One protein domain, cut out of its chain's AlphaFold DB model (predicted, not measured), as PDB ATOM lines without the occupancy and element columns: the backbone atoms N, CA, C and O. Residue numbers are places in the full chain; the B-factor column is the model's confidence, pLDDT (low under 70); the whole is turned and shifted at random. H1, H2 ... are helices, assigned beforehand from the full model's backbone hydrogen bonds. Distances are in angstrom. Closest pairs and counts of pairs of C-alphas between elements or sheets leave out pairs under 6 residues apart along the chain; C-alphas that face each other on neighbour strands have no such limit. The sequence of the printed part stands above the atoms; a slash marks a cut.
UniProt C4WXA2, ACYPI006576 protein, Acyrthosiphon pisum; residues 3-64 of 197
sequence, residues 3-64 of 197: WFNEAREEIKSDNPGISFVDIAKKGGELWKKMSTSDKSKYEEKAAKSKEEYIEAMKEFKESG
ATOM      1  N   TRP A   3     294.109 583.687 488.787       89.19
ATOM      2  CA  TRP A   3     293.538 584.676 489.704       89.19
ATOM      3  C   TRP A   3     294.424 585.910 489.944       89.19
ATOM      4  O   TRP A   3     293.941 587.035 490.006       89.19
ATOM      5  N   PHE A   4     295.741 585.720 490.090       89.88
ATOM      6  CA  PHE A   4     296.642 586.824 490.443       89.88
ATOM      7  C   PHE A   4     296.758 587.868 489.322       89.88
ATOM      8  O   PHE A   4     297.071 589.022 489.598       89.88
ATOM      9  N   ASN A   5     296.496 587.479 488.071       89.75
ATOM     10  CA  ASN A   5     296.479 588.412 486.948       89.75
ATOM     11  C   ASN A   5     295.335 589.424 487.101       89.75
ATOM     12  O   ASN A   5     295.583 590.621 487.015       89.75
ATOM     13  N   GLU A   6     294.134 588.947 487.429       88.50
ATOM     14  CA  GLU A   6     292.952 589.785 487.683       88.50
ATOM     15  C   GLU A   6     293.154 590.634 488.949       88.50
ATOM     16  O   GLU A   6     293.015 591.857 488.924       88.50
ATOM     17  N   ALA A   7     293.611 590.010 490.042       89.25
ATOM     18  CA  ALA A   7     293.856 590.707 491.305       89.25
ATOM     19  C   ALA A   7     294.924 591.809 491.178       89.25
ATOM     20  O   ALA A   7     294.859 592.838 491.848       89.25
ATOM     21  N   ARG A   8     295.930 591.623 490.312       88.88
ATOM     22  CA  ARG A   8     296.952 592.645 490.051       88.88
ATOM     23  C   ARG A   8     296.352 593.890 489.404       88.88
ATOM     24  O   ARG A   8     296.782 594.994 489.743       88.88
ATOM     25  N   GLU A   9     295.432 593.725 488.460       90.12
ATOM     26  CA  GLU A   9     294.786 594.839 487.758       90.12
ATOM     27  C   GLU A   9     293.846 595.615 488.676       90.12
ATOM     28  O   GLU A   9     293.872 596.846 488.669       90.12
ATOM     29  N   GLU A  10     293.116 594.910 489.538       89.19
ATOM     30  CA  GLU A  10     292.284 595.507 490.583       89.19
ATOM     31  C   GLU A  10     293.135 596.357 491.545       89.19
ATOM     32  O   GLU A  10     292.919 597.560 491.684       89.19
ATOM     33  N   ILE A  11     294.219 595.788 492.093       87.62
ATOM     34  CA  ILE A  11     295.113 596.507 493.021       87.62
ATOM     35  C   ILE A  11     295.789 597.712 492.346       87.62
ATOM     36  O   ILE A  11     296.016 598.741 492.993       87.62
ATOM     37  N   LYS A  12     296.140 597.591 491.060       88.38
ATOM     38  CA  LYS A  12     296.746 598.677 490.280       88.38
ATOM     39  C   LYS A  12     295.739 599.791 489.972       88.38
ATOM     40  O   LYS A  12     296.150 600.946 489.912       88.38
ATOM     41  N   SER A  13     294.465 599.452 489.796       87.94
ATOM     42  CA  SER A  13     293.387 600.423 489.580       87.94
ATOM     43  C   SER A  13     293.084 601.205 490.857       87.94
ATOM     44  O   SER A  13     293.000 602.429 490.814       87.94
ATOM     45  N   ASP A  14     293.042 600.525 492.004       87.94
ATOM     46  CA  ASP A  14     292.847 601.167 493.310       87.94
ATOM     47  C   ASP A  14     294.045 602.024 493.743       87.94
ATOM     48  O   ASP A  14     293.911 602.960 494.529       87.94
ATOM     49  N   ASN A  15     295.251 601.672 493.284       82.88
ATOM     50  CA  ASN A  15     296.494 602.351 493.644       82.88
ATOM     51  C   ASN A  15     297.362 602.573 492.393       82.88
ATOM     52  O   ASN A  15     298.331 601.828 492.166       82.88
ATOM     53  N   PRO A  16     297.057 603.597 491.578       84.50
ATOM     54  CA  PRO A  16     297.874 603.912 490.417       84.50
ATOM     55  C   PRO A  16     299.293 604.291 490.867       84.50
ATOM     56  O   PRO A  16     299.488 605.186 491.685       84.50
ATOM     57  N   GLY A  17     300.302 603.587 490.347       85.25
ATOM     58  CA  GLY A  17     301.719 603.832 490.658       85.25
ATOM     59  C   GLY A  17     302.310 602.982 491.788       85.25
ATOM     60  O   GLY A  17     303.485 603.151 492.115       85.25
ATOM     61  N   ILE A  18     301.552 602.043 492.365       85.56
ATOM     62  CA  ILE A  18     302.104 601.103 493.348       85.56
ATOM     63  C   ILE A  18     303.123 600.152 492.688       85.56
ATOM     64  O   ILE A  18     302.957 599.714 491.544       85.56
ATOM     65  N   SER A  19     304.194 599.822 493.416       89.81
ATOM     66  CA  SER A  19     305.237 598.930 492.907       89.81
ATOM     67  C   SER A  19     304.712 597.499 492.757       89.81
ATOM     68  O   SER A  19     303.910 597.030 493.566       89.81
ATOM     69  N   PHE A  20     305.204 596.752 491.762       86.44
ATOM     70  CA  PHE A  20     304.837 595.338 491.588       86.44
ATOM     71  C   PHE A  20     305.079 594.505 492.857       86.44
ATOM     72  O   PHE A  20     304.296 593.609 493.167       86.44
ATOM     73  N   VAL A  21     306.130 594.831 493.614       91.69
ATOM     74  CA  VAL A  21     306.466 594.162 494.877       91.69
ATOM     75  C   VAL A  21     305.348 594.340 495.903       91.69
ATOM     76  O   VAL A  21     304.983 593.387 496.590       91.69
ATOM     77  N   ASP A  22     304.764 595.531 495.989       91.19
ATOM     78  CA  ASP A  22     303.683 595.804 496.937       91.19
ATOM     79  C   ASP A  22     302.346 595.220 496.462       91.19
ATOM     80  O   ASP A  22     301.560 594.758 497.293       91.19
ATOM     81  N   ILE A  23     302.127 595.119 495.144       89.69
ATOM     82  CA  ILE A  23     300.997 594.359 494.582       89.69
ATOM     83  C   ILE A  23     301.112 592.877 494.951       89.69
ATOM     84  O   ILE A  23     300.139 592.278 495.399       89.69
ATOM     85  N   ALA A  24     302.301 592.287 494.813       90.50
ATOM     86  CA  ALA A  24     302.531 590.888 495.158       90.50
ATOM     87  C   ALA A  24     302.306 590.610 496.652       90.50
ATOM     88  O   ALA A  24     301.691 589.599 496.994       90.50
ATOM     89  N   LYS A  25     302.728 591.520 497.543       92.25
ATOM     90  CA  LYS A  25     302.444 591.418 498.987       92.25
ATOM     91  C   LYS A  25     300.939 591.456 499.268       92.25
ATOM     92  O   LYS A  25     300.421 590.531 499.891       92.25
ATOM     93  N   LYS A  26     300.231 592.474 498.759       90.81
ATOM     94  CA  LYS A  26     298.775 592.614 498.944       90.81
ATOM     95  C   LYS A  26     298.008 591.430 498.349       90.81
ATOM     96  O   LYS A  26     297.140 590.868 499.010       90.81
ATOM     97  N   GLY A  27     298.370 590.995 497.144       92.25
ATOM     98  CA  GLY A  27     297.774 589.827 496.499       92.25
ATOM     99  C   GLY A  27     298.035 588.531 497.271       92.25
ATOM    100  O   GLY A  27     297.130 587.721 497.430       92.25
ATOM    101  N   GLY A  28     299.224 588.343 497.846       91.69
ATOM    102  CA  GLY A  28     299.503 587.188 498.704       91.69
ATOM    103  C   GLY A  28     298.619 587.140 499.957       91.69
ATOM    104  O   GLY A  28     298.157 586.067 500.355       91.69
ATOM    105  N   GLU A  29     298.344 588.292 500.568       91.31
ATOM    106  CA  GLU A  29     297.421 588.393 501.704       91.31
ATOM    107  C   GLU A  29     295.964 588.139 501.304       91.31
ATOM    108  O   GLU A  29     295.266 587.396 501.997       91.31
ATOM    109  N   LEU A  30     295.517 588.718 500.186       90.56
ATOM    110  CA  LEU A  30     294.176 588.513 499.627       90.56
ATOM    111  C   LEU A  30     293.944 587.041 499.280       90.56
ATOM    112  O   LEU A  30     292.925 586.475 499.668       90.56
ATOM    113  N   TRP A  31     294.925 586.383 498.657       89.38
ATOM    114  CA  TRP A  31     294.846 584.956 498.355       89.38
ATOM    115  C   TRP A  31     294.704 584.127 499.624       89.38
ATOM    116  O   TRP A  31     293.854 583.247 499.700       89.38
ATOM    117  N   LYS A  32     295.499 584.404 500.662       89.69
ATOM    118  CA  LYS A  32     295.391 583.669 501.930       89.69
ATOM    119  C   LYS A  32     294.016 583.850 502.569       89.69
ATOM    120  O   LYS A  32     293.451 582.855 503.020       89.69
ATOM    121  N   LYS A  33     293.474 585.072 502.542       90.44
ATOM    122  CA  LYS A  33     292.155 585.422 503.091       90.44
ATOM    123  C   LYS A  33     290.974 584.911 502.255       90.44
ATOM    124  O   LYS A  33     289.896 584.755 502.815       90.44
ATOM    125  N   MET A  34     291.156 584.637 500.959       87.00
ATOM    126  CA  MET A  34     290.075 584.135 500.102       87.00
ATOM    127  C   MET A  34     289.505 582.802 500.595       87.00
ATOM    128  O   MET A  34     290.222 581.965 501.161       87.00
ATOM    129  N   SER A  35     288.210 582.608 500.339       90.25
ATOM    130  CA  SER A  35     287.489 581.395 500.710       90.25
ATOM    131  C   SER A  35     288.039 580.173 499.963       90.25
ATOM    132  O   SER A  35     288.590 580.279 498.864       90.25
ATOM    133  N   THR A  36     287.908 578.988 500.561       87.06
ATOM    134  CA  THR A  36     288.295 577.726 499.907       87.06
ATOM    135  C   THR A  36     287.458 577.451 498.658       87.06
ATOM    136  O   THR A  36     287.973 576.882 497.703       87.06
ATOM    137  N   SER A  37     286.206 577.917 498.633       87.12
ATOM    138  CA  SER A  37     285.312 577.788 497.480       87.12
ATOM    139  C   SER A  37     285.829 578.564 496.267       87.12
ATOM    140  O   SER A  37     285.884 578.025 495.162       87.12
ATOM    141  N   ASP A  38     286.257 579.814 496.466       87.56
ATOM    142  CA  ASP A  38     286.779 580.639 495.370       87.56
ATOM    143  C   ASP A  38     288.111 580.089 494.864       87.56
ATOM    144  O   ASP A  38     288.318 579.968 493.657       87.56
ATOM    145  N   LYS A  39     288.989 579.668 495.784       88.88
ATOM    146  CA  LYS A  39     290.255 579.002 495.447       88.88
ATOM    147  C   LYS A  39     290.030 577.757 494.589       88.88
ATOM    148  O   LYS A  39     290.662 577.651 493.543       88.88
ATOM    149  N   SER A  40     289.086 576.892 494.971       89.88
ATOM    150  CA  SER A  40     288.741 575.675 494.219       89.88
ATOM    151  C   SER A  40     288.334 575.988 492.777       89.88
ATOM    152  O   SER A  40     288.817 575.357 491.841       89.88
ATOM    153  N   LYS A  41     287.526 577.036 492.560       92.06
ATOM    154  CA  LYS A  41     287.130 577.467 491.209       92.06
ATOM    155  C   LYS A  41     288.329 577.885 490.354       92.06
ATOM    156  O   LYS A  41     288.362 577.615 489.152       92.06
ATOM    157  N   TYR A  42     289.315 578.562 490.943       89.38
ATOM    158  CA  TYR A  42     290.541 578.934 490.229       89.38
ATOM    159  C   TYR A  42     291.489 577.751 490.026       89.38
ATOM    160  O   TYR A  42     292.197 577.727 489.020       89.38
ATOM    161  N   GLU A  43     291.495 576.776 490.932       89.12
ATOM    162  CA  GLU A  43     292.242 575.526 490.776       89.12
ATOM    163  C   GLU A  43     291.686 574.684 489.624       89.12
ATOM    164  O   GLU A  43     292.462 574.245 488.780       89.12
ATOM    165  N   GLU A  44     290.363 574.561 489.498       91.94
ATOM    166  CA  GLU A  44     289.718 573.905 488.351       91.94
ATOM    167  C   GLU A  44     290.022 574.618 487.027       91.94
ATOM    168  O   GLU A  44     290.369 573.977 486.035       91.94
ATOM    169  N   LYS A  45     289.935 575.956 486.997       91.00
ATOM    170  CA  LYS A  45     290.337 576.745 485.818       91.00
ATOM    171  C   LYS A  45     291.812 576.527 485.476       91.00
ATOM    172  O   LYS A  45     292.170 576.446 484.305       91.00
ATOM    173  N   ALA A  46     292.671 576.443 486.490       90.38
ATOM    174  CA  ALA A  46     294.093 576.200 486.296       90.38
ATOM    175  C   ALA A  46     294.373 574.770 485.819       90.38
ATOM    176  O   ALA A  46     295.316 574.589 485.056       90.38
ATOM    177  N   ALA A  47     293.587 573.778 486.240       91.94
ATOM    178  CA  ALA A  47     293.681 572.408 485.743       91.94
ATOM    179  C   ALA A  47     293.338 572.344 484.249       91.94
ATOM    180  O   ALA A  47     294.176 571.910 483.466       91.94
ATOM    181  N   LYS A  48     292.198 572.919 483.843       93.31
ATOM    182  CA  LYS A  48     291.789 572.999 482.427       93.31
ATOM    183  C   LYS A  48     292.837 573.694 481.560       93.31
ATOM    184  O   LYS A  48     293.285 573.152 480.564       93.31
ATOM    185  N   SER A  49     293.318 574.858 482.000       91.00
ATOM    186  CA  SER A  49     294.346 575.600 481.262       91.00
ATOM    187  C   SER A  49     295.679 574.842 481.166       91.00
ATOM    188  O   SER A  49     296.410 575.012 480.193       91.00
ATOM    189  N   LYS A  50     296.018 574.001 482.155       90.56
ATOM    190  CA  LYS A  50     297.194 573.123 482.064       90.56
ATOM    191  C   LYS A  50     296.987 572.016 481.038       90.56
ATOM    192  O   LYS A  50     297.921 571.744 480.297       90.56
ATOM    193  N   GLU A  51     295.813 571.392 481.007       93.75
ATOM    194  CA  GLU A  51     295.465 570.361 480.020       93.75
ATOM    195  C   GLU A  51     295.526 570.935 478.600       93.75
ATOM    196  O   GLU A  51     296.287 570.430 477.779       93.75
ATOM    197  N   GLU A  52     294.873 572.076 478.363       93.69
ATOM    198  CA  GLU A  52     294.930 572.807 477.089       93.69
ATOM    199  C   GLU A  52     296.370 573.154 476.689       93.69
ATOM    200  O   GLU A  52     296.762 572.997 475.535       93.69
ATOM    201  N   TYR A  53     297.197 573.599 477.641       92.62
ATOM    202  CA  TYR A  53     298.602 573.893 477.369       92.62
ATOM    203  C   TYR A  53     299.401 572.638 477.009       92.62
ATOM    204  O   TYR A  53     300.277 572.701 476.152       92.62
ATOM    205  N   ILE A  54     299.132 571.498 477.652       93.56
ATOM    206  CA  ILE A  54     299.804 570.231 477.345       93.56
ATOM    207  C   ILE A  54     299.423 569.757 475.940       93.56
ATOM    208  O   ILE A  54     300.308 569.359 475.180       93.56
ATOM    209  N   GLU A  55     298.144 569.843 475.582       93.31
ATOM    210  CA  GLU A  55     297.645 569.510 474.245       93.31
ATOM    211  C   GLU A  55     298.243 570.435 473.181       93.31
ATOM    212  O   GLU A  55     298.869 569.956 472.233       93.31
ATOM    213  N   ALA A  56     298.182 571.752 473.392       91.75
ATOM    214  CA  ALA A  56     298.773 572.738 472.491       91.75
ATOM    215  C   ALA A  56     300.296 572.572 472.369       91.75
ATOM    216  O   ALA A  56     300.858 572.718 471.288       91.75
ATOM    217  N   MET A  57     300.993 572.223 473.454       89.56
ATOM    218  CA  MET A  57     302.428 571.927 473.415       89.56
ATOM    219  C   MET A  57     302.741 570.643 472.650       89.56
ATOM    220  O   MET A  57     303.820 570.542 472.065       89.56
ATOM    221  N   LYS A  58     301.848 569.649 472.672       90.69
ATOM    222  CA  LYS A  58     301.998 568.424 471.883       90.69
ATOM    223  C   LYS A  58     301.832 568.732 470.396       90.69
ATOM    224  O   LYS A  58     302.721 568.398 469.619       90.69
ATOM    225  N   GLU A  59     300.788 569.468 470.035       89.44
ATOM    226  CA  GLU A  59     300.543 569.919 468.660       89.44
ATOM    227  C   GLU A  59     301.658 570.848 468.147       89.44
ATOM    228  O   GLU A  59     302.139 570.707 467.023       89.44
ATOM    229  N   PHE A  60     302.164 571.752 468.990       89.81
ATOM    230  CA  PHE A  60     303.296 572.622 468.659       89.81
ATOM    231  C   PHE A  60     304.594 571.838 468.407       89.81
ATOM    232  O   PHE A  60     305.386 572.181 467.529       89.81
ATOM    233  N   LYS A  61     304.830 570.760 469.162       89.06
ATOM    234  CA  LYS A  61     305.982 569.874 468.937       89.06
ATOM    235  C   LYS A  61     305.822 569.053 467.660       89.06
ATOM    236  O   LYS A  61     306.792 568.915 466.921       89.06
ATOM    237  N   GLU A  62     304.623 568.540 467.397       84.12
ATOM    238  CA  GLU A  62     304.305 567.763 466.192       84.12
ATOM    239  C   GLU A  62     304.348 568.628 464.920       84.12
ATOM    240  O   GLU A  62     304.805 568.162 463.879       84.12
ATOM    241  N   SER A  63     303.995 569.913 465.019       83.62
ATOM    242  CA  SER A  63     304.114 570.903 463.933       83.62
ATOM    243  C   SER A  63     305.531 571.470 463.737       83.62
ATOM    244  O   SER A  63     305.730 572.368 462.922       83.62
ATOM    245  N   GLY A  64     306.542 570.933 464.434       81.56
ATOM    246  CA  GLY A  64     307.956 571.271 464.219       81.56
ATOM    247  C   GLY A  64     308.488 572.454 465.039       81.56
ATOM    248  O   GLY A  64     309.653 572.818 464.897       81.56
TER     249      GLY A  64
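AT A GLANCE: This is residues 3 to 64 of the 197 residues of the protein "ACYPI006576 protein" of Acyrthosiphon pisum (UniProt C4WXA2). An open V of two helices, H2 and the much longer H3, joined at a sharp turn, with H1 packed crosswise on one side of H2, so placed that its first residue, Trp 3, comes near Tyr 42 of H3. Residues 47 to 64, of which 47 to 62 belong to H3, stick out as a free arm. The printed part has 62 residues with three named helices, H1, H2, H3 in chain order, and no named strand: all helix. It is only just loose, close to extended, with a radius of gyration of the C-alphas of 15.9 A, and flat, spanning 44 by 29 by 15 A.

IN THESE COORDINATES: H1 is residues 3 to 14, from C-alpha 3 at (293.538, 584.676, 489.704), 16.9 A long. H2 is residues 20 to 33, 19.8 A. H3 is residues 36 to 62, 38.6 A, ending with C-alpha 62 at (304.305, 567.763, 466.192).

HOW THE PARTS SIT: H1 and H2 touch, H2 with residues 23 to 27 alone, at a steep tilt of 63 degrees, opposite ways; their closest C-alphas, of Arg 8 and Ile 23, are 6.3 A apart. H1 and H3 are close but not clearly touching, the closest C-alphas being those of Trp 3 and Tyr 42, 6.5 A. H2 and H3 are only just apart, at 8.1 A. In H1, H2 and H3 every O i to N i+4 pair is within hydrogen-bond range.

THE WHOLE: The C-alphas farthest apart, of Asn 15 and Glu 62, are 44.8 A apart. The printed part has no cut, both links are tight, and no printed residue has pLDDT under 70.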